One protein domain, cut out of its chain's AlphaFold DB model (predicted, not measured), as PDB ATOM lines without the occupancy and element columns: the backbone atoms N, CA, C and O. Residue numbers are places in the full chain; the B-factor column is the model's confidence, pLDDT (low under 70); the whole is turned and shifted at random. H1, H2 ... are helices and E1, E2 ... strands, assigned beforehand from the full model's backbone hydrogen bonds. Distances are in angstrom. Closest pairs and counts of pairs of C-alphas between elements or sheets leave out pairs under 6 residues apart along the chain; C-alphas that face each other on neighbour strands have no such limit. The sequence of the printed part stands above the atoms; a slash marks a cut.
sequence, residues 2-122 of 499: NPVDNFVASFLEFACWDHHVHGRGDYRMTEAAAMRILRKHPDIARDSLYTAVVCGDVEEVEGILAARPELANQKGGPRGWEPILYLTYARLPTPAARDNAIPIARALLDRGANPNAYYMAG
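Overview. This is residues 2 to 122 of the 499 residues of an uncharacterized protein of Acidobacteria bacterium (UniProt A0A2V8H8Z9). Four short helices, H4, H5, H9 and H7, are set side by side in a small ring-like bundle, and a hairpin of the two long helices H1 and H2 packs on one side of it through H1 against H4. The short helices H6 and H8 lie at opposite ends of the bundle, H3 leads from the hairpin into H4, and E1 lies far out beyond H7. The printed part has 121 residues, with nine named helices and one named strand in the order H1 to H9, then E1; the class is mostly helix. It is compact, with a radius of gyration of the C-alphas of 13.5 A and spans of 36 by 34 by 29 A.

Along the chain. H1 is residues 3 to 15, 18.8 A from first to last C-alpha, beginning at C-alpha 3 (-11.048, -13.676, 34.607). H2, residues 23 to 40, is the longest helix at 26.2 A. H3 is residues 42 to 46, H4 residues 49 to 55, and H5 residues 58 to 67, 14.3 A long. H6 is residues 69 to 73 and H7 residues 83 to 89, beginning at C-alpha 83 (4.298, -1.772, 48.155). H8 is residues 95 to 99, H9 residues 101 to 109, 12.1 A long, and E1 residues 118 to 121, ending at C-alpha 121 (-6.263, -4.552, 62.531).

Arrangement. H1 and H2 form a helical hairpin, opposite ways at a shallow tilt of 34.6 degrees, only just short of steep; H2 touches H1 with residues 30 to 38 alone, and the closest C-alphas, of Phe 14 and Thr 30, are 4.6 A apart. H4 is the hub, touching five helices. It touches H1 at a steep tilt of 58 degrees, closest at the C-alphas of Leu 12 and Thr 51, 6.9 A. H3 and H4 touch only at the corner, closest at Ala 45 and Thr 51, 5.3 A between C-alphas. H4 and H5 are a helical hairpin at a shallow tilt of 7 degrees, with C-alphas 52 and 61 closest at 5.9 A. H4 touches H7, the same way at 27 degrees, a shallow tilt, closest at C-alphas 50 and 83, 5.7 A. H4 touches H8, closest at C-alphas 55 and 97, 4.9 A. H9 touches H5, C-alphas 58 and 104 being closest at 6.0 A, and H7, C-alphas 84 and 105 being closest at 6.9 A. H6 and H7 only just touch, with 3 pairs of C-alphas within 8 A, closest at Ala 72 and Pro 83, 6.3 A. E1 pairs with no named strand. Each O i to N i+4 pair is within hydrogen-bond range in H2, H4, H5, H7, H8 and H9; H1 has 7 of 9, while H3 and H6 each have 0 of 1 but 2 of 2 O i to N i+3 pairs.

Size, cuts and confidence. The C-alphas farthest apart, of Gly 25 and Ala 67, are 39.9 A from each other. The printed part has no cut and no long link. Mean pLDDT of the printed part is 93.4; residues 2 to 5 are under 70.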
ATOM      1  N   ASN A   2     -12.120  -9.072  33.715       36.16
ATOM      2  CA  ASN A   2     -11.381 -10.131  33.049       36.16
ATOM      3  C   ASN A   2     -11.204 -11.284  34.060       36.16
ATOM      4  O   ASN A   2     -10.996 -10.994  35.240       36.16
ATOM      5  N   PRO A   3     -11.282 -12.569  33.673       51.09
ATOM      6  CA  PRO A   3     -11.048 -13.676  34.607       51.09
ATOM      7  C   PRO A   3      -9.695 -13.565  35.336       51.09
ATOM      8  O   PRO A   3      -9.590 -13.950  36.495       51.09
ATOM      9  N   VAL A   4      -8.699 -12.961  34.673       52.28
ATOM     10  CA  VAL A   4      -7.355 -12.669  35.202       52.28
ATOM     11  C   VAL A   4      -7.379 -11.650  36.351       52.28
ATOM     12  O   VAL A   4      -6.662 -11.836  37.333       52.28
ATOM     13  N   ASP A   5      -8.264 -10.645  36.303       56.41
ATOM     14  CA  ASP A   5      -8.340  -9.578  37.318       56.41
ATOM     15  C   ASP A   5      -8.656 -10.144  38.719       56.41
ATOM     16  O   ASP A   5      -8.209  -9.613  39.735       56.41
ATOM     17  N   ASN A   6      -9.407 -11.252  38.788       79.62
ATOM     18  CA  ASN A   6      -9.759 -11.900  40.056       79.62
ATOM     19  C   ASN A   6      -8.615 -12.767  40.617       79.62
ATOM     20  O   ASN A   6      -8.460 -12.897  41.836       79.62
ATOM     21  N   PHE A   7      -7.788 -13.351  39.744       90.31
ATOM     22  CA  PHE A   7      -6.660 -14.180  40.169       90.31
ATOM     23  C   PHE A   7      -5.490 -13.353  40.691       90.31
ATOM     24  O   PHE A   7      -4.864 -13.781  41.654       90.31
ATOM     25  N   VAL A   8      -5.238 -12.159  40.144       94.62
ATOM     26  CA  VAL A   8      -4.232 -11.227  40.687       94.62
ATOM     27  C   VAL A   8      -4.563 -10.857  42.136       94.62
ATOM     28  O   VAL A   8      -3.711 -10.969  43.021       94.62
ATOM     29  N   ALA A   9      -5.812 -10.460  42.399       93.94
ATOM     30  CA  ALA A   9      -6.267 -10.121  43.746       93.94
ATOM     31  C   ALA A   9      -6.156 -11.325  44.696       93.94
ATOM     32  O   ALA A   9      -5.558 -11.214  45.765       93.94
ATOM     33  N   SER A  10      -6.651 -12.492  44.273       94.62
ATOM     34  CA  SER A  10      -6.570 -13.722  45.071       94.62
ATOM     35  C   SER A  10      -5.117 -14.120  45.356       94.62
ATOM     36  O   SER A  10      -4.781 -14.463  46.487       94.62
ATOM     37  N   PHE A  11      -4.232 -14.024  44.359       96.81
ATOM     38  CA  PHE A  11      -2.805 -14.297  44.512       96.81
ATOM     39  C   PHE A  11      -2.170 -13.397  45.573       96.81
ATOM     40  O   PHE A  11      -1.523 -13.912  46.479       96.81
ATOM     41  N   LEU A  12      -2.381 -12.080  45.502       96.50
ATOM     42  CA  LEU A  12      -1.824 -11.138  46.477       96.50
ATOM     43  C   LEU A  12      -2.367 -11.374  47.895       96.50
ATOM     44  O   LEU A  12      -1.604 -11.295  48.854       96.50
ATOM     45  N   GLU A  13      -3.654 -11.699  48.050       94.69
ATOM     46  CA  GLU A  13      -4.233 -12.032  49.361       94.69
ATOM     47  C   GLU A  13      -3.624 -13.300  49.971       94.69
ATOM     48  O   GLU A  13      -3.373 -13.340  51.176       94.69
ATOM     49  N   PHE A  14      -3.367 -14.322  49.150       95.25
ATOM     50  CA  PHE A  14      -2.788 -15.588  49.599       95.25
ATOM     51  C   PHE A  14      -1.269 -15.548  49.766       95.25
ATOM     52  O   PHE A  14      -0.732 -16.248  50.622       95.25
ATOM     53  N   ALA A  15      -0.568 -14.743  48.971       95.81
ATOM     54  CA  ALA A  15       0.880 -14.603  49.048       95.81
ATOM     55  C   ALA A  15       1.320 -13.625  50.149       95.81
ATOM     56  O   ALA A  15       2.439 -13.755  50.643       95.81
ATOM     57  N   CYS A  16       0.458 -12.679  50.545       94.75
ATOM     58  CA  CYS A  16       0.715 -11.715  51.616       94.75
ATOM     59  C   CYS A  16      -0.273 -11.903  52.768       94.75
ATOM     60  O   CYS A  16      -1.442 -11.505  52.688       94.75
ATOM     61  N   TRP A  17       0.215 -12.506  53.848       91.62
ATOM     62  CA  TRP A  17      -0.607 -12.883  54.994       91.62
ATOM     63  C   TRP A  17      -0.844 -11.677  55.886       91.62
ATOM     64  O   TRP A  17       0.096 -10.988  56.253       91.62
ATOM     65  N   ASP A  18      -2.097 -11.414  56.227       88.62
ATOM     66  CA  ASP A  18      -2.467 -10.417  57.224       88.62
ATOM     67  C   ASP A  18      -2.872 -11.096  58.536       88.62
ATOM     68  O   ASP A  18      -2.806 -12.317  58.690       88.62
ATOM     69  N   HIS A  19      -3.355 -10.284  59.472       87.56
ATOM     70  CA  HIS A  19      -3.825 -10.721  60.782       87.56
ATOM     71  C   HIS A  19      -4.996 -11.717  60.769       87.56
ATOM     72  O   HIS A  19      -5.358 -12.158  61.851       87.56
ATOM     73  N   HIS A  20      -5.582 -12.051  59.609       85.56
ATOM     74  CA  HIS A  20      -6.661 -13.037  59.467       85.56
ATOM     75  C   HIS A  20      -6.174 -14.445  59.096       85.56
ATOM     76  O   HIS A  20      -6.979 -15.374  59.071       85.56
ATOM     77  N   VAL A  21      -4.894 -14.616  58.750       82.75
ATOM     78  CA  VAL A  21      -4.328 -15.927  58.402       82.75
ATOM     79  C   VAL A  21      -3.713 -16.525  59.664       82.75
ATOM     80  O   VAL A  21      -2.674 -16.047  60.128       82.75
ATOM     81  N   HIS A  22      -4.357 -17.548  60.236       81.25
ATOM     82  CA  HIS A  22      -4.018 -18.062  61.564       81.25
ATOM     83  C   HIS A  22      -3.581 -19.525  61.549       81.25
ATOM     84  O   HIS A  22      -4.293 -20.432  61.115       81.25
ATOM     85  N   GLY A  23      -2.433 -19.778  62.158       80.56
ATOM     86  CA  GLY A  23      -1.932 -21.108  62.426       80.56
ATOM     87  C   GLY A  23      -1.384 -21.807  61.188       80.56
ATOM     88  O   GLY A  23      -1.594 -21.424  60.036       80.56
ATOM     89  N   ARG A  24      -0.672 -22.908  61.444       79.25
ATOM     90  CA  ARG A  24       0.037 -23.686  60.417       79.25
ATOM     91  C   ARG A  24      -0.835 -24.132  59.241       79.25
ATOM     92  O   ARG A  24      -0.293 -24.375  58.164       79.25
ATOM     93  N   GLY A  25      -2.146 -24.248  59.433       78.88
ATOM     94  CA  GLY A  25      -3.055 -24.694  58.385       78.88
ATOM     95  C   GLY A  25      -3.433 -23.664  57.383       78.88
ATOM     96  O   GLY A  25      -3.292 -23.914  56.187       78.88
ATOM     97  N   ASP A  26      -3.857 -22.512  57.878       84.38
ATOM     98  CA  ASP A  26      -4.173 -21.401  57.007       84.38
ATOM     99  C   ASP A  26      -2.923 -21.038  56.207       84.38
ATOM    100  O   ASP A  26      -3.022 -20.941  54.992       84.38
ATOM    101  N   TYR A  27      -1.735 -21.004  56.827       87.81
ATOM    102  CA  TYR A  27      -0.467 -20.754  56.123       87.81
ATOM    103  C   TYR A  27      -0.174 -21.724  54.990       87.81
ATOM    104  O   TYR A  27       0.217 -21.308  53.904       87.81
ATOM    105  N   ARG A  28      -0.360 -23.027  55.215       86.25
ATOM    106  CA  ARG A  28      -0.153 -24.019  54.154       86.25
ATOM    107  C   ARG A  28      -1.178 -23.868  53.044       86.25
ATOM    108  O   ARG A  28      -0.812 -23.974  51.878       86.25
ATOM    109  N   MET A  29      -2.433 -23.616  53.401       89.38
ATOM    110  CA  MET A  29      -3.507 -23.444  52.432       89.38
ATOM    111  C   MET A  29      -3.299 -22.187  51.588       89.38
ATOM    112  O   MET A  29      -3.390 -22.253  50.363       89.38
ATOM    113  N   THR A  30      -2.963 -21.056  52.212       92.19
ATOM    114  CA  THR A  30      -2.688 -19.806  51.505       92.19
ATOM    115  C   THR A  30      -1.429 -19.927  50.646       92.19
ATOM    116  O   THR A  30      -1.462 -19.561  49.474       92.19
ATOM    117  N   GLU A  31      -0.353 -20.535  51.154       93.50
ATOM    118  CA  GLU A  31       0.852 -20.833  50.370       93.50
ATOM    119  C   GLU A  31       0.532 -21.704  49.144       93.50
ATOM    120  O   GLU A  31       0.894 -21.367  48.010       93.50
ATOM    121  N   ALA A  32      -0.188 -22.810  49.354       93.25
ATOM    122  CA  ALA A  32      -0.577 -23.731  48.295       93.25
ATOM    123  C   ALA A  32      -1.475 -23.047  47.258       93.25
ATOM    124  O   ALA A  32      -1.265 -23.240  46.059       93.25
ATOM    125  N   ALA A  33      -2.431 -22.221  47.692       94.81
ATOM    126  CA  ALA A  33      -3.304 -21.451  46.815       94.81
ATOM    127  C   ALA A  33      -2.518 -20.427  45.982       94.81
ATOM    128  O   ALA A  33      -2.656 -20.417  44.758       94.81
ATOM    129  N   ALA A  34      -1.637 -19.635  46.600       95.88
ATOM    130  CA  ALA A  34      -0.787 -18.677  45.890       95.88
ATOM    131  C   ALA A  34       0.080 -19.375  44.828       95.88
ATOM    132  O   ALA A  34       0.108 -18.956  43.669       95.88
ATOM    133  N   MET A  35       0.726 -20.490  45.187       95.81
ATOM    134  CA  MET A  35       1.549 -21.271  44.260       95.81
ATOM    135  C   MET A  35       0.726 -21.950  43.160       95.81
ATOM    136  O   MET A  35       1.198 -22.070  42.028       95.81
ATOM    137  N   ARG A  36      -0.493 -22.408  43.464       94.88
ATOM    138  CA  ARG A  36      -1.421 -22.985  42.481       94.88
ATOM    139  C   ARG A  36      -1.822 -21.938  41.448       94.88
ATOM    140  O   ARG A  36      -1.695 -22.212  40.257       94.88
ATOM    141  N   ILE A  37      -2.234 -20.751  41.896       95.31
ATOM    142  CA  ILE A  37      -2.621 -19.633  41.026       95.31
ATOM    143  C   ILE A  37      -1.438 -19.212  40.150       95.31
ATOM    144  O   ILE A  37      -1.567 -19.202  38.929       95.31
ATOM    145  N   LEU A  38      -0.266 -18.962  40.743       95.06
ATOM    146  CA  LEU A  38       0.920 -18.516  40.006       95.06
ATOM    147  C   LEU A  38       1.396 -19.540  38.964       95.06
ATOM    148  O   LEU A  38       1.830 -19.170  37.878       95.06
ATOM    149  N   ARG A  39       1.295 -20.843  39.259       94.44
ATOM    150  CA  ARG A  39       1.670 -21.902  38.306       94.44
ATOM    151  C   ARG A  39       0.744 -21.942  37.090       94.44
ATOM    152  O   ARG A  39       1.207 -22.245  35.994       94.44
ATOM    153  N   LYS A  40      -0.550 -21.688  37.291       92.69
ATOM    154  CA  LYS A  40      -1.553 -21.679  36.219       92.69
ATOM    155  C   LYS A  40      -1.557 -20.361  35.434       92.69
ATOM    156  O   LYS A  40      -1.814 -20.380  34.234       92.69
ATOM    157  N   HIS A  41      -1.220 -19.255  36.095       93.38
ATOM    158  CA  HIS A  41      -1.211 -17.895  35.549       93.38
ATOM    159  C   HIS A  41       0.138 -17.200  35.832       93.38
ATOM    160  O   HIS A  41       0.229 -16.342  36.715       93.38
ATOM    161  N   PRO A  42       1.223 -17.585  35.134       94.44
ATOM    162  CA  PRO A  42       2.565 -17.056  35.398       94.44
ATOM    163  C   PRO A  42       2.731 -15.573  35.029       94.44
ATOM    164  O   PRO A  42       3.649 -14.913  35.513       94.44
ATOM    165  N   ASP A  43       1.850 -15.040  34.186       93.88
ATOM    166  CA  ASP A  43       1.777 -13.632  33.792       93.88
ATOM    167  C   ASP A  43       1.447 -12.694  34.963       93.88
ATOM    168  O   ASP A  43       1.885 -11.543  34.956       93.88
ATOM    169  N   ILE A  44       0.799 -13.205  36.020       94.44
ATOM    170  CA  ILE A  44       0.506 -12.451  37.250       94.44
ATOM    171  C   ILE A  44       1.772 -11.843  37.858       94.44
ATOM    172  O   ILE A  44       1.704 -10.753  38.417       94.44
ATOM    173  N   ALA A  45       2.937 -12.487  37.727       93.75
ATOM    174  CA  ALA A  45       4.183 -11.990  38.315       93.75
ATOM    175  C   ALA A  45       4.570 -10.576  37.841       93.75
ATOM    176  O   ALA A  45       5.261  -9.864  38.567       93.75
ATOM    177  N   ARG A  46       4.101 -10.156  36.657       94.00
ATOM    178  CA  ARG A  46       4.407  -8.855  36.038       94.00
ATOM    179  C   ARG A  46       3.173  -7.989  35.788       94.00
ATOM    180  O   ARG A  46       3.241  -7.032  35.028       94.00
ATOM    181  N   ASP A  47       2.043  -8.316  36.412       95.38
ATOM    182  CA  ASP A  47       0.799  -7.556  36.240       95.38
ATOM    183  C   ASP A  47       0.911  -6.122  36.795       95.38
ATOM    184  O   ASP A  47       0.483  -5.148  36.174       95.38
ATOM    185  N   SER A  48       1.530  -5.972  37.967       96.44
ATOM    186  CA  SER A  48       1.705  -4.685  38.639       96.44
ATOM    187  C   SER A  48       2.963  -4.628  39.512       96.44
ATOM    188  O   SER A  48       3.636  -5.630  39.757       96.44
ATOM    189  N   LEU A  49       3.253  -3.440  40.061       98.31
ATOM    190  CA  LEU A  49       4.323  -3.265  41.050       98.31
ATOM    191  C   LEU A  49       4.139  -4.202  42.254       98.31
ATOM    192  O   LEU A  49       5.107  -4.781  42.732       98.31
ATOM    193  N   TYR A  50       2.904  -4.372  42.735       98.19
ATOM    194  CA  TYR A  50       2.605  -5.194  43.910       98.19
ATOM    195  C   TYR A  50       2.927  -6.669  43.659       98.19
ATOM    196  O   TYR A  50       3.577  -7.307  44.482       98.19
ATOM    197  N   THR A  51       2.529  -7.205  42.504       97.88
ATOM    198  CA  THR A  51       2.831  -8.595  42.142       97.88
ATOM    199  C   THR A  51       4.318  -8.814  41.887       97.88
ATOM    200  O   THR A  51       4.841  -9.845  42.307       97.88
ATOM    201  N   ALA A  52       5.012  -7.845  41.278       98.31
ATOM    202  CA  ALA A  52       6.452  -7.926  41.034       98.31
ATOM    203  C   ALA A  52       7.248  -7.920  42.349       98.31
ATOM    204  O   ALA A  52       8.159  -8.730  42.527       98.31
ATOM    205  N   VAL A  53       6.840  -7.077  43.308       98.50
ATOM    206  CA  VAL A  53       7.384  -7.054  44.675       98.50
ATOM    207  C   VAL A  53       7.219  -8.415  45.353       98.50
ATOM    208  O   VAL A  53       8.196  -8.967  45.851       98.50
ATOM    209  N   VAL A  54       6.008  -8.982  45.338       97.88
ATOM    210  CA  VAL A  54       5.709 -10.274  45.985       97.88
ATOM    211  C   VAL A  54       6.434 -11.444  45.316       97.88
ATOM    212  O   VAL A  54       6.865 -12.372  45.999       97.88
ATOM    213  N   CYS A  55       6.594 -11.410  43.992       98.00
ATOM    214  CA  CYS A  55       7.304 -12.451  43.244       98.00
ATOM    215  C   CYS A  55       8.832 -12.321  43.314       98.00
ATOM    216  O   CYS A  55       9.537 -13.246  42.911       98.00
ATOM    217  N   GLY A  56       9.356 -11.204  43.822       97.81
ATOM    218  CA  GLY A  56      10.791 -10.960  43.883       97.81
ATOM    219  C   GLY A  56      11.429 -10.592  42.537       97.81
ATOM    220  O   GLY A  56      12.623 -10.843  42.363       97.81
ATOM    221  N   ASP A  57      10.674 -10.042  41.578       97.88
ATOM    222  CA  ASP A  57      11.196  -9.632  40.261       97.88
ATOM    223  C   ASP A  57      11.833  -8.232  40.351       97.88
ATOM    224  O   ASP A  57      11.172  -7.207  40.193       97.88
ATOM    225  N   VAL A  58      13.132  -8.193  40.666       98.25
ATOM    226  CA  VAL A  58      13.887  -6.941  40.865       98.25
ATOM    227  C   VAL A  58      13.886  -6.071  39.613       98.25
ATOM    228  O   VAL A  58      13.706  -4.861  39.723       98.25
ATOM    229  N   GLU A  59      14.075  -6.673  38.435       98.06
ATOM    230  CA  GLU A  59      14.170  -5.941  37.169       98.06
ATOM    231  C   GLU A  59      12.847  -5.239  36.849       98.06
ATOM    232  O   GLU A  59      12.838  -4.052  36.513       98.06
ATOM    233  N   GLU A  60      11.725  -5.940  37.030       98.19
ATOM    234  CA  GLU A  60      10.393  -5.368  36.826       98.19
ATOM    235  C   GLU A  60      10.094  -4.260  37.846       98.19
ATOM    236  O   GLU A  60       9.635  -3.176  37.473       98.19
ATOM    237  N   VAL A  61      10.410  -4.480  39.131       98.62
ATOM    238  CA  VAL A  61      10.247  -3.452  40.173       98.62
ATOM    239  C   VAL A  61      11.045  -2.194  39.825       98.62
ATOM    240  O   VAL A  61      10.497  -1.090  39.857       98.62
ATOM    241  N   GLU A  62      12.325  -2.331  39.479       98.56
ATOM    242  CA  GLU A  62      13.172  -1.190  39.130       98.56
ATOM    243  C   GLU A  62      12.691  -0.478  37.865       98.56
ATOM    244  O   GLU A  62      12.662   0.756  37.846       98.56
ATOM    245  N   GLY A  63      12.269  -1.225  36.841       98.38
ATOM    246  CA  GLY A  63      11.729  -0.682  35.597       98.38
ATOM    247  C   GLY A  63      10.460   0.141  35.819       98.38
ATOM    248  O   GLY A  63      10.387   1.301  35.398       98.38
ATOM    249  N   ILE A  64       9.488  -0.411  36.555       98.44
ATOM    250  CA  ILE A  64       8.242   0.287  36.900       98.44
ATOM    251  C   ILE A  64       8.546   1.570  37.677       98.44
ATOM    252  O   ILE A  64       8.026   2.641  37.356       98.44
ATOM    253  N   LEU A  65       9.408   1.471  38.686       98.50
ATOM    254  CA  LEU A  65       9.740   2.577  39.570       98.50
ATOM    255  C   LEU A  65      10.656   3.628  38.920       98.50
ATOM    256  O   LEU A  65      10.698   4.775  39.367       98.50
ATOM    257  N   ALA A  66      11.421   3.275  37.886       98.06
ATOM    258  CA  ALA A  66      12.156   4.237  37.067       98.06
ATOM    259  C   ALA A  66      11.209   5.075  36.199       98.06
ATOM    260  O   ALA A  66      11.423   6.277  36.051       98.06
ATOM    261  N   ALA A  67      10.150   4.461  35.663       98.00
ATOM    262  CA  ALA A  67       9.135   5.169  34.888       98.00
ATOM    263  C   ALA A  67       8.185   5.998  35.768       98.00
ATOM    264  O   ALA A  67       7.759   7.078  35.360       98.00
ATOM    265  N   ARG A  68       7.835   5.486  36.955       97.94
ATOM    266  CA  ARG A  68       6.845   6.070  37.872       97.94
ATOM    267  C   ARG A  68       7.291   5.939  39.339       97.94
ATOM    268  O   ARG A  68       6.852   5.024  40.042       97.94
ATOM    269  N   PRO A  69       8.199   6.807  39.819       97.50
ATOM    270  CA  PRO A  69       8.753   6.719  41.170       97.50
ATOM    271  C   PRO A  69       7.719   6.958  42.279       97.50
ATOM    272  O   PRO A  69       7.871   6.426  43.377       97.50
ATOM    273  N   GLU A  70       6.640   7.691  42.002       96.88
ATOM    274  CA  GLU A  70       5.534   7.925  42.935       96.88
ATOM    275  C   GLU A  70       4.824   6.634  43.371       96.88
ATOM    276  O   GLU A  70       4.237   6.589  44.456       96.88
ATOM    277  N   LEU A  71       4.929   5.560  42.576       97.94
ATOM    278  CA  LEU A  71       4.337   4.265  42.905       97.94
ATOM    279  C   LEU A  71       4.949   3.626  44.154       97.94
ATOM    280  O   LEU A  71       4.288   2.797  44.770       97.94
ATOM    281  N   ALA A  72       6.151   4.038  44.574       97.94
ATOM    282  CA  ALA A  72       6.795   3.532  45.787       97.94
ATOM    283  C   ALA A  72       5.953   3.748  47.063       97.94
ATOM    284  O   ALA A  72       6.108   2.995  48.021       97.94
ATOM    285  N   ASN A  73       5.048   4.736  47.060       96.88
ATOM    286  CA  ASN A  73       4.113   5.030  48.156       96.88
ATOM    287  C   ASN A  73       2.640   4.866  47.757       96.88
ATOM    288  O   ASN A  73       1.744   5.157  48.554       96.88
ATOM    289  N   GLN A  74       2.347   4.470  46.515       97.81
ATOM    290  CA  GLN A  74       0.962   4.370  46.080       97.81
ATOM    291  C   GLN A  74       0.302   3.165  46.745       97.81
ATOM    292  O   GLN A  74       0.755   2.032  46.614       97.81
ATOM    293  N   LYS A  75      -0.805   3.415  47.444       97.69
ATOM    294  CA  LYS A  75      -1.662   2.360  47.978       97.69
ATOM    295  C   LYS A  75      -2.404   1.650  46.849       97.69
ATOM    296  O   LYS A  75      -2.987   2.306  45.983       97.69
ATOM    297  N   GLY A  76      -2.442   0.322  46.894       95.75
ATOM    298  CA  GLY A  76      -3.186  -0.473  45.923       95.75
ATOM    299  C   GLY A  76      -3.189  -1.967  46.223       95.75
ATOM    300  O   GLY A  76      -3.002  -2.391  47.368       95.75
ATOM    301  N   GLY A  77      -3.476  -2.759  45.187       92.81
ATOM    302  CA  GLY A  77      -3.818  -4.177  45.312       92.81
ATOM    303  C   GLY A  77      -5.086  -4.410  46.158       92.81
ATOM    304  O   GLY A  77      -5.764  -3.451  46.536       92.81
ATOM    305  N   PRO A  78      -5.422  -5.671  46.479       92.62
ATOM    306  CA  PRO A  78      -6.665  -6.017  47.179       92.62
ATOM    307  C   PRO A  78      -6.747  -5.451  48.603       92.62
ATOM    308  O   PRO A  78      -7.839  -5.244  49.124       92.62
ATOM    309  N   ARG A  79      -5.599  -5.159  49.229       92.69
ATOM    310  CA  ARG A  79      -5.523  -4.686  50.618       92.69
ATOM    311  C   ARG A  79      -5.376  -3.166  50.749       92.69
ATOM    312  O   ARG A  79      -5.349  -2.649  51.862       92.69
ATOM    313  N   GLY A  80      -5.253  -2.437  49.633       95.81
ATOM    314  CA  GLY A  80      -4.997  -0.992  49.656       95.81
ATOM    315  C   GLY A  80      -3.696  -0.624  50.383       95.81
ATOM    316  O   GLY A  80      -3.607   0.428  51.016       95.81
ATOM    317  N   TRP A  81      -2.707  -1.513  50.337       97.69
ATOM    318  CA  TRP A  81      -1.423  -1.368  51.016       97.69
ATOM    319  C   TRP A  81      -0.400  -0.644  50.144       97.69
ATOM    320  O   TRP A  81      -0.482  -0.663  48.915       97.69
ATOM    321  N   GLU A  82       0.585  -0.025  50.791       98.31
ATOM    322  CA  GLU A  82       1.801   0.453  50.127       98.31
ATOM    323  C   GLU A  82       2.678  -0.747  49.711       98.31
ATOM    324  O   GLU A  82       2.644  -1.784  50.385       98.31
ATOM    325  N   PRO A  83       3.500  -0.646  48.647       98.69
ATOM    326  CA  PRO A  83       4.298  -1.772  48.155       98.69
ATOM    327  C   PRO A  83       5.228  -2.383  49.210       98.69
ATOM    328  O   PRO A  83       5.440  -3.593  49.218       98.69
ATOM    329  N   ILE A  84       5.742  -1.571  50.139       98.62
ATOM    330  CA  ILE A  84       6.619  -2.052  51.211       98.62
ATOM    331  C   ILE A  84       5.907  -3.014  52.173       98.62
ATOM    332  O   ILE A  84       6.543  -3.926  52.684       98.62
ATOM    333  N   LEU A  85       4.590  -2.881  52.371       98.50
ATOM    334  CA  LEU A  85       3.818  -3.837  53.169       98.50
ATOM    335  C   LEU A  85       3.637  -5.160  52.418       98.50
ATOM    336  O   LEU A  85       3.769  -6.225  53.010       98.50
ATOM    337  N   TYR A  86       3.408  -5.127  51.101       98.31
ATOM    338  CA  TYR A  86       3.395  -6.362  50.311       98.31
ATOM    339  C   TYR A  86       4.738  -7.093  50.390       98.31
ATOM    340  O   TYR A  86       4.749  -8.311  50.528       98.31
ATOM    341  N   LEU A  87       5.855  -6.358  50.384       98.31
ATOM    342  CA  LEU A  87       7.186  -6.932  50.567       98.31
ATOM    343  C   LEU A  87       7.344  -7.611  51.935       98.31
ATOM    344  O   LEU A  87       7.792  -8.750  52.003       98.31
ATOM    345  N   THR A  88       6.995  -6.928  53.030       97.81
ATOM    346  CA  THR A  88       7.266  -7.446  54.381       97.81
ATOM    347  C   THR A  88       6.329  -8.580  54.791       97.81
ATOM    348  O   THR A  88       6.743  -9.487  55.517       97.81
ATOM    349  N   TYR A  89       5.093  -8.583  54.292       96.50
ATOM    350  CA  TYR A  89       4.104  -9.628  54.569       96.50
ATOM    351  C   TYR A  89       4.098 -10.767  53.536       96.50
ATOM    352  O   TYR A  89       3.374 -11.745  53.721       96.50
ATOM    353  N   ALA A  90       4.906 -10.692  52.471       95.50
ATOM    354  CA  ALA A  90       5.026 -11.773  51.494       95.50
ATOM    355  C   ALA A  90       5.593 -13.057  52.125       95.50
ATOM    356  O   ALA A  90       6.555 -13.031  52.901       95.50
ATOM    357  N   ARG A  91       4.997 -14.200  51.773       93.69
ATOM    358  CA  ARG A  91       5.399 -15.554  52.199       93.69
ATOM    359  C   ARG A  91       5.398 -16.550  51.035       93.69
ATOM    360  O   ARG A  91       5.185 -17.742  51.215       93.69
ATOM    361  N   LEU A  92       5.653 -16.060  49.824       94.25
ATOM    362  CA  LEU A  92       5.730 -16.896  48.632       94.25
ATOM    363  C   LEU A  92       7.010 -17.767  48.659       94.25
ATOM    364  O   LEU A  92       8.111 -17.217  48.722       94.25
ATOM    365  N   PRO A  93       6.920 -19.107  48.553       93.44
ATOM    366  CA  PRO A  93       8.050 -20.020  48.746       93.44
ATOM    367  C   PRO A  93       8.892 -20.180  47.467       93.44
ATOM    368  O   PRO A  93       9.212 -21.293  47.044       93.44
ATOM    369  N   THR A  94       9.251 -19.069  46.818       95.31
ATOM    370  CA  THR A  94      10.138 -19.065  45.644       95.31
ATOM    371  C   THR A  94      11.508 -18.484  45.999       95.31
ATOM    372  O   THR A  94      11.588 -17.586  46.841       95.31
ATOM    373  N   PRO A  95      12.604 -18.945  45.361       95.88
ATOM    374  CA  PRO A  95      13.925 -18.361  45.581       95.88
ATOM    375  C   PRO A  95      13.958 -16.853  45.316       95.88
ATOM    376  O   PRO A  95      14.507 -16.119  46.120       95.88
ATOM    377  N   ALA A  96      13.304 -16.376  44.250       96.00
ATOM    378  CA  ALA A  96      13.270 -14.952  43.916       96.00
ATOM    379  C   ALA A  96      12.597 -14.113  45.016       96.00
ATOM    380  O   ALA A  96      13.218 -13.183  45.527       96.00
ATOM    381  N   ALA A  97      11.381 -14.476  45.443       95.00
ATOM    382  CA  ALA A  97      10.673 -13.768  46.514       95.00
ATOM    383  C   ALA A  97      11.467 -13.752  47.830       95.00
ATOM    384  O   ALA A  97      11.488 -12.752  48.544       95.00
ATOM    385  N   ARG A  98      12.170 -14.850  48.132       92.62
ATOM    386  CA  ARG A  98      13.009 -14.969  49.326       92.62
ATOM    387  C   ARG A  98      14.286 -14.136  49.242       92.62
ATOM    388  O   ARG A  98      14.623 -13.442  50.196       92.62
ATOM    389  N   ASP A  99      15.029 -14.270  48.151       95.19
ATOM    390  CA  ASP A  99      16.425 -13.835  48.061       95.19
ATOM    391  C   ASP A  99      16.525 -12.347  47.671       95.19
ATOM    392  O   ASP A  99      17.465 -11.659  48.077       95.19
ATOM    393  N   ASN A 100      15.506 -11.811  46.989       97.75
ATOM    394  CA  ASN A 100      15.507 -10.451  46.447       97.75
ATOM    395  C   ASN A 100      14.815  -9.396  47.327       97.75
ATOM    396  O   ASN A 100      14.672  -8.246  46.902       97.75
ATOM    397  N   ALA A 101      14.428  -9.732  48.560       97.19
ATOM    398  CA  ALA A 101      13.694  -8.792  49.404       97.19
ATOM    399  C   ALA A 101      14.505  -7.524  49.751       97.19
ATOM    400  O   ALA A 101      13.965  -6.421  49.688       97.19
ATOM    401  N   ILE A 102      15.809  -7.639  50.049       98.12
ATOM    402  CA  ILE A 102      16.677  -6.466  50.288       98.12
ATOM    403  C   ILE A 102      16.826  -5.561  49.048       98.12
ATOM    404  O   ILE A 102      16.625  -4.351  49.193       98.12
ATOM    405  N   PRO A 103      17.177  -6.068  47.845       98.44
ATOM    406  CA  PRO A 103      17.186  -5.255  46.627       98.44
ATOM    407  C   PRO A 103      15.873  -4.500  46.386       98.44
ATOM    408  O   PRO A 103      15.897  -3.300  46.122       98.44
ATOM    409  N   ILE A 104      14.729  -5.166  46.563       98.75
ATOM    410  CA  ILE A 104      13.407  -4.551  46.367       98.75
ATOM    411  C   ILE A 104      13.119  -3.498  47.442       98.75
ATOM    412  O   ILE A 104      12.693  -2.390  47.112       98.75
ATOM    413  N   ALA A 105      13.411  -3.786  48.716       98.62
ATOM    414  CA  ALA A 105      13.292  -2.807  49.798       98.62
ATOM    415  C   ALA A 105      14.113  -1.548  49.496       98.62
ATOM    416  O   ALA A 105      13.642  -0.431  49.696       98.62
ATOM    417  N   ARG A 106      15.340  -1.719  48.985       98.75
ATOM    418  CA  ARG A 106      16.209  -0.609  48.586       98.75
ATOM    419  C   ARG A 106      15.587   0.201  47.453       98.75
ATOM    420  O   ARG A 106      15.465   1.412  47.598       98.75
ATOM    421  N   ALA A 107      15.137  -0.453  46.383       98.69
ATOM    422  CA  ALA A 107      14.518   0.215  45.238       98.69
ATOM    423  C   ALA A 107      13.294   1.064  45.637       98.69
ATOM    424  O   ALA A 107      13.134   2.181  45.135       98.69
ATOM    425  N   LEU A 108      12.474   0.553  46.563       98.75
ATOM    426  CA  LEU A 108      11.313   1.247  47.126       98.75
ATOM    427  C   LEU A 108      11.720   2.437  48.010       98.75
ATOM    428  O   LEU A 108      11.264   3.559  47.794       98.75
ATOM    429  N   LEU A 109      12.596   2.217  48.995       98.56
ATOM    430  CA  LEU A 109      12.995   3.242  49.969       98.56
ATOM    431  C   LEU A 109      13.819   4.368  49.330       98.56
ATOM    432  O   LEU A 109      13.693   5.527  49.725       98.56
ATOM    433  N   ASP A 110      14.627   4.066  48.314       98.12
ATOM    434  CA  ASP A 110      15.386   5.073  47.560       98.12
ATOM    435  C   ASP A 110      14.471   5.976  46.716       98.12
ATOM    436  O   ASP A 110      14.852   7.092  46.366       98.12
ATOM    437  N   ARG A 111      13.232   5.539  46.462       98.12
ATOM    438  CA  ARG A 111      12.159   6.334  45.842       98.12
ATOM    439  C   ARG A 111      11.128   6.845  46.846       98.12
ATOM    440  O   ARG A 111      10.051   7.296  46.471       98.12
ATOM    441  N   GLY A 112      11.496   6.834  48.124       97.25
ATOM    442  CA  GLY A 112      10.756   7.494  49.186       97.25
ATOM    443  C   GLY A 112       9.640   6.666  49.804       97.25
ATOM    444  O   GLY A 112       8.793   7.274  50.450       97.25
ATOM    445  N   ALA A 113       9.609   5.339  49.622       98.38
ATOM    446  CA  ALA A 113       8.686   4.479  50.367       98.38
ATOM    447  C   ALA A 113       8.784   4.747  51.881       98.38
ATOM    448  O   ALA A 113       9.879   4.963  52.409       98.38
ATOM    449  N   ASN A 114       7.655   4.726  52.585       97.75
ATOM    450  CA  ASN A 114       7.624   4.959  54.025       97.75
ATOM    451  C   ASN A 114       8.059   3.697  54.806       97.75
ATOM    452  O   ASN A 114       7.318   2.715  54.830       97.75
ATOM    453  N   PRO A 115       9.203   3.698  55.525       97.44
ATOM    454  CA  PRO A 115       9.621   2.549  56.337       97.44
ATOM    455  C   PRO A 115       8.712   2.306  57.557       97.44
ATOM    456  O   PRO A 115       8.778   1.239  58.159       97.44
ATOM    457  N   ASN A 116       7.862   3.278  57.910       97.19
ATOM    458  CA  ASN A 116       6.845   3.191  58.962       97.19
ATOM    459  C   ASN A 116       5.436   2.963  58.390       97.19
ATOM    460  O   ASN A 116       4.449   3.291  59.048       97.19
ATOM    461  N   ALA A 117       5.315   2.476  57.148       98.06
ATOM    462  CA  ALA A 117       4.020   2.100  56.592       98.06
ATOM    463  C   ALA A 117       3.334   1.071  57.501       98.06
ATOM    464  O   ALA A 117       3.989   0.195  58.070       98.06
ATOM    465  N   TYR A 118       2.013   1.182  57.632       97.38
ATOM    466  CA  TYR A 118       1.209   0.286  58.455       97.38
ATOM    467  C   TYR A 118      -0.222   0.156  57.925       97.38
ATOM    468  O   TYR A 118      -0.691   0.981  57.134       97.38
ATOM    469  N   TYR A 119      -0.928  -0.862  58.411       95.94
ATOM    470  CA  TYR A 119      -2.384  -0.969  58.334       95.94
ATOM    471  C   TYR A 119      -2.976  -1.237  59.726       95.94
ATOM    472  O   TYR A 119      -2.268  -1.652  60.640       95.94
ATOM    473  N   MET A 120      -4.274  -0.970  59.898       94.69
ATOM    474  CA  MET A 120      -4.982  -1.217  61.160       94.69
ATOM    475  C   MET A 120      -5.666  -2.584  61.147       94.69
ATOM    476  O   MET A 120      -6.345  -2.926  60.176       94.69
ATOM    477  N   ALA A 121      -5.541  -3.318  62.245       89.75
ATOM    478  CA  ALA A 121      -6.263  -4.552  62.531       89.75
ATOM    479  C   ALA A 121      -7.020  -4.373  63.852       89.75
ATOM    480  O   ALA A 121      -6.462  -4.550  64.932       89.75
ATOM    481  N   GLY A 122      -8.277  -3.933  63.775       88.56
ATOM    482  CA  GLY A 122      -8.977  -3.439  64.961       88.56
ATOM    483  C   GLY A 122      -8.290  -2.184  65.510       88.56
ATOM    484  O   GLY A 122      -8.183  -1.181  64.804       88.56
TER     485      GLY A 122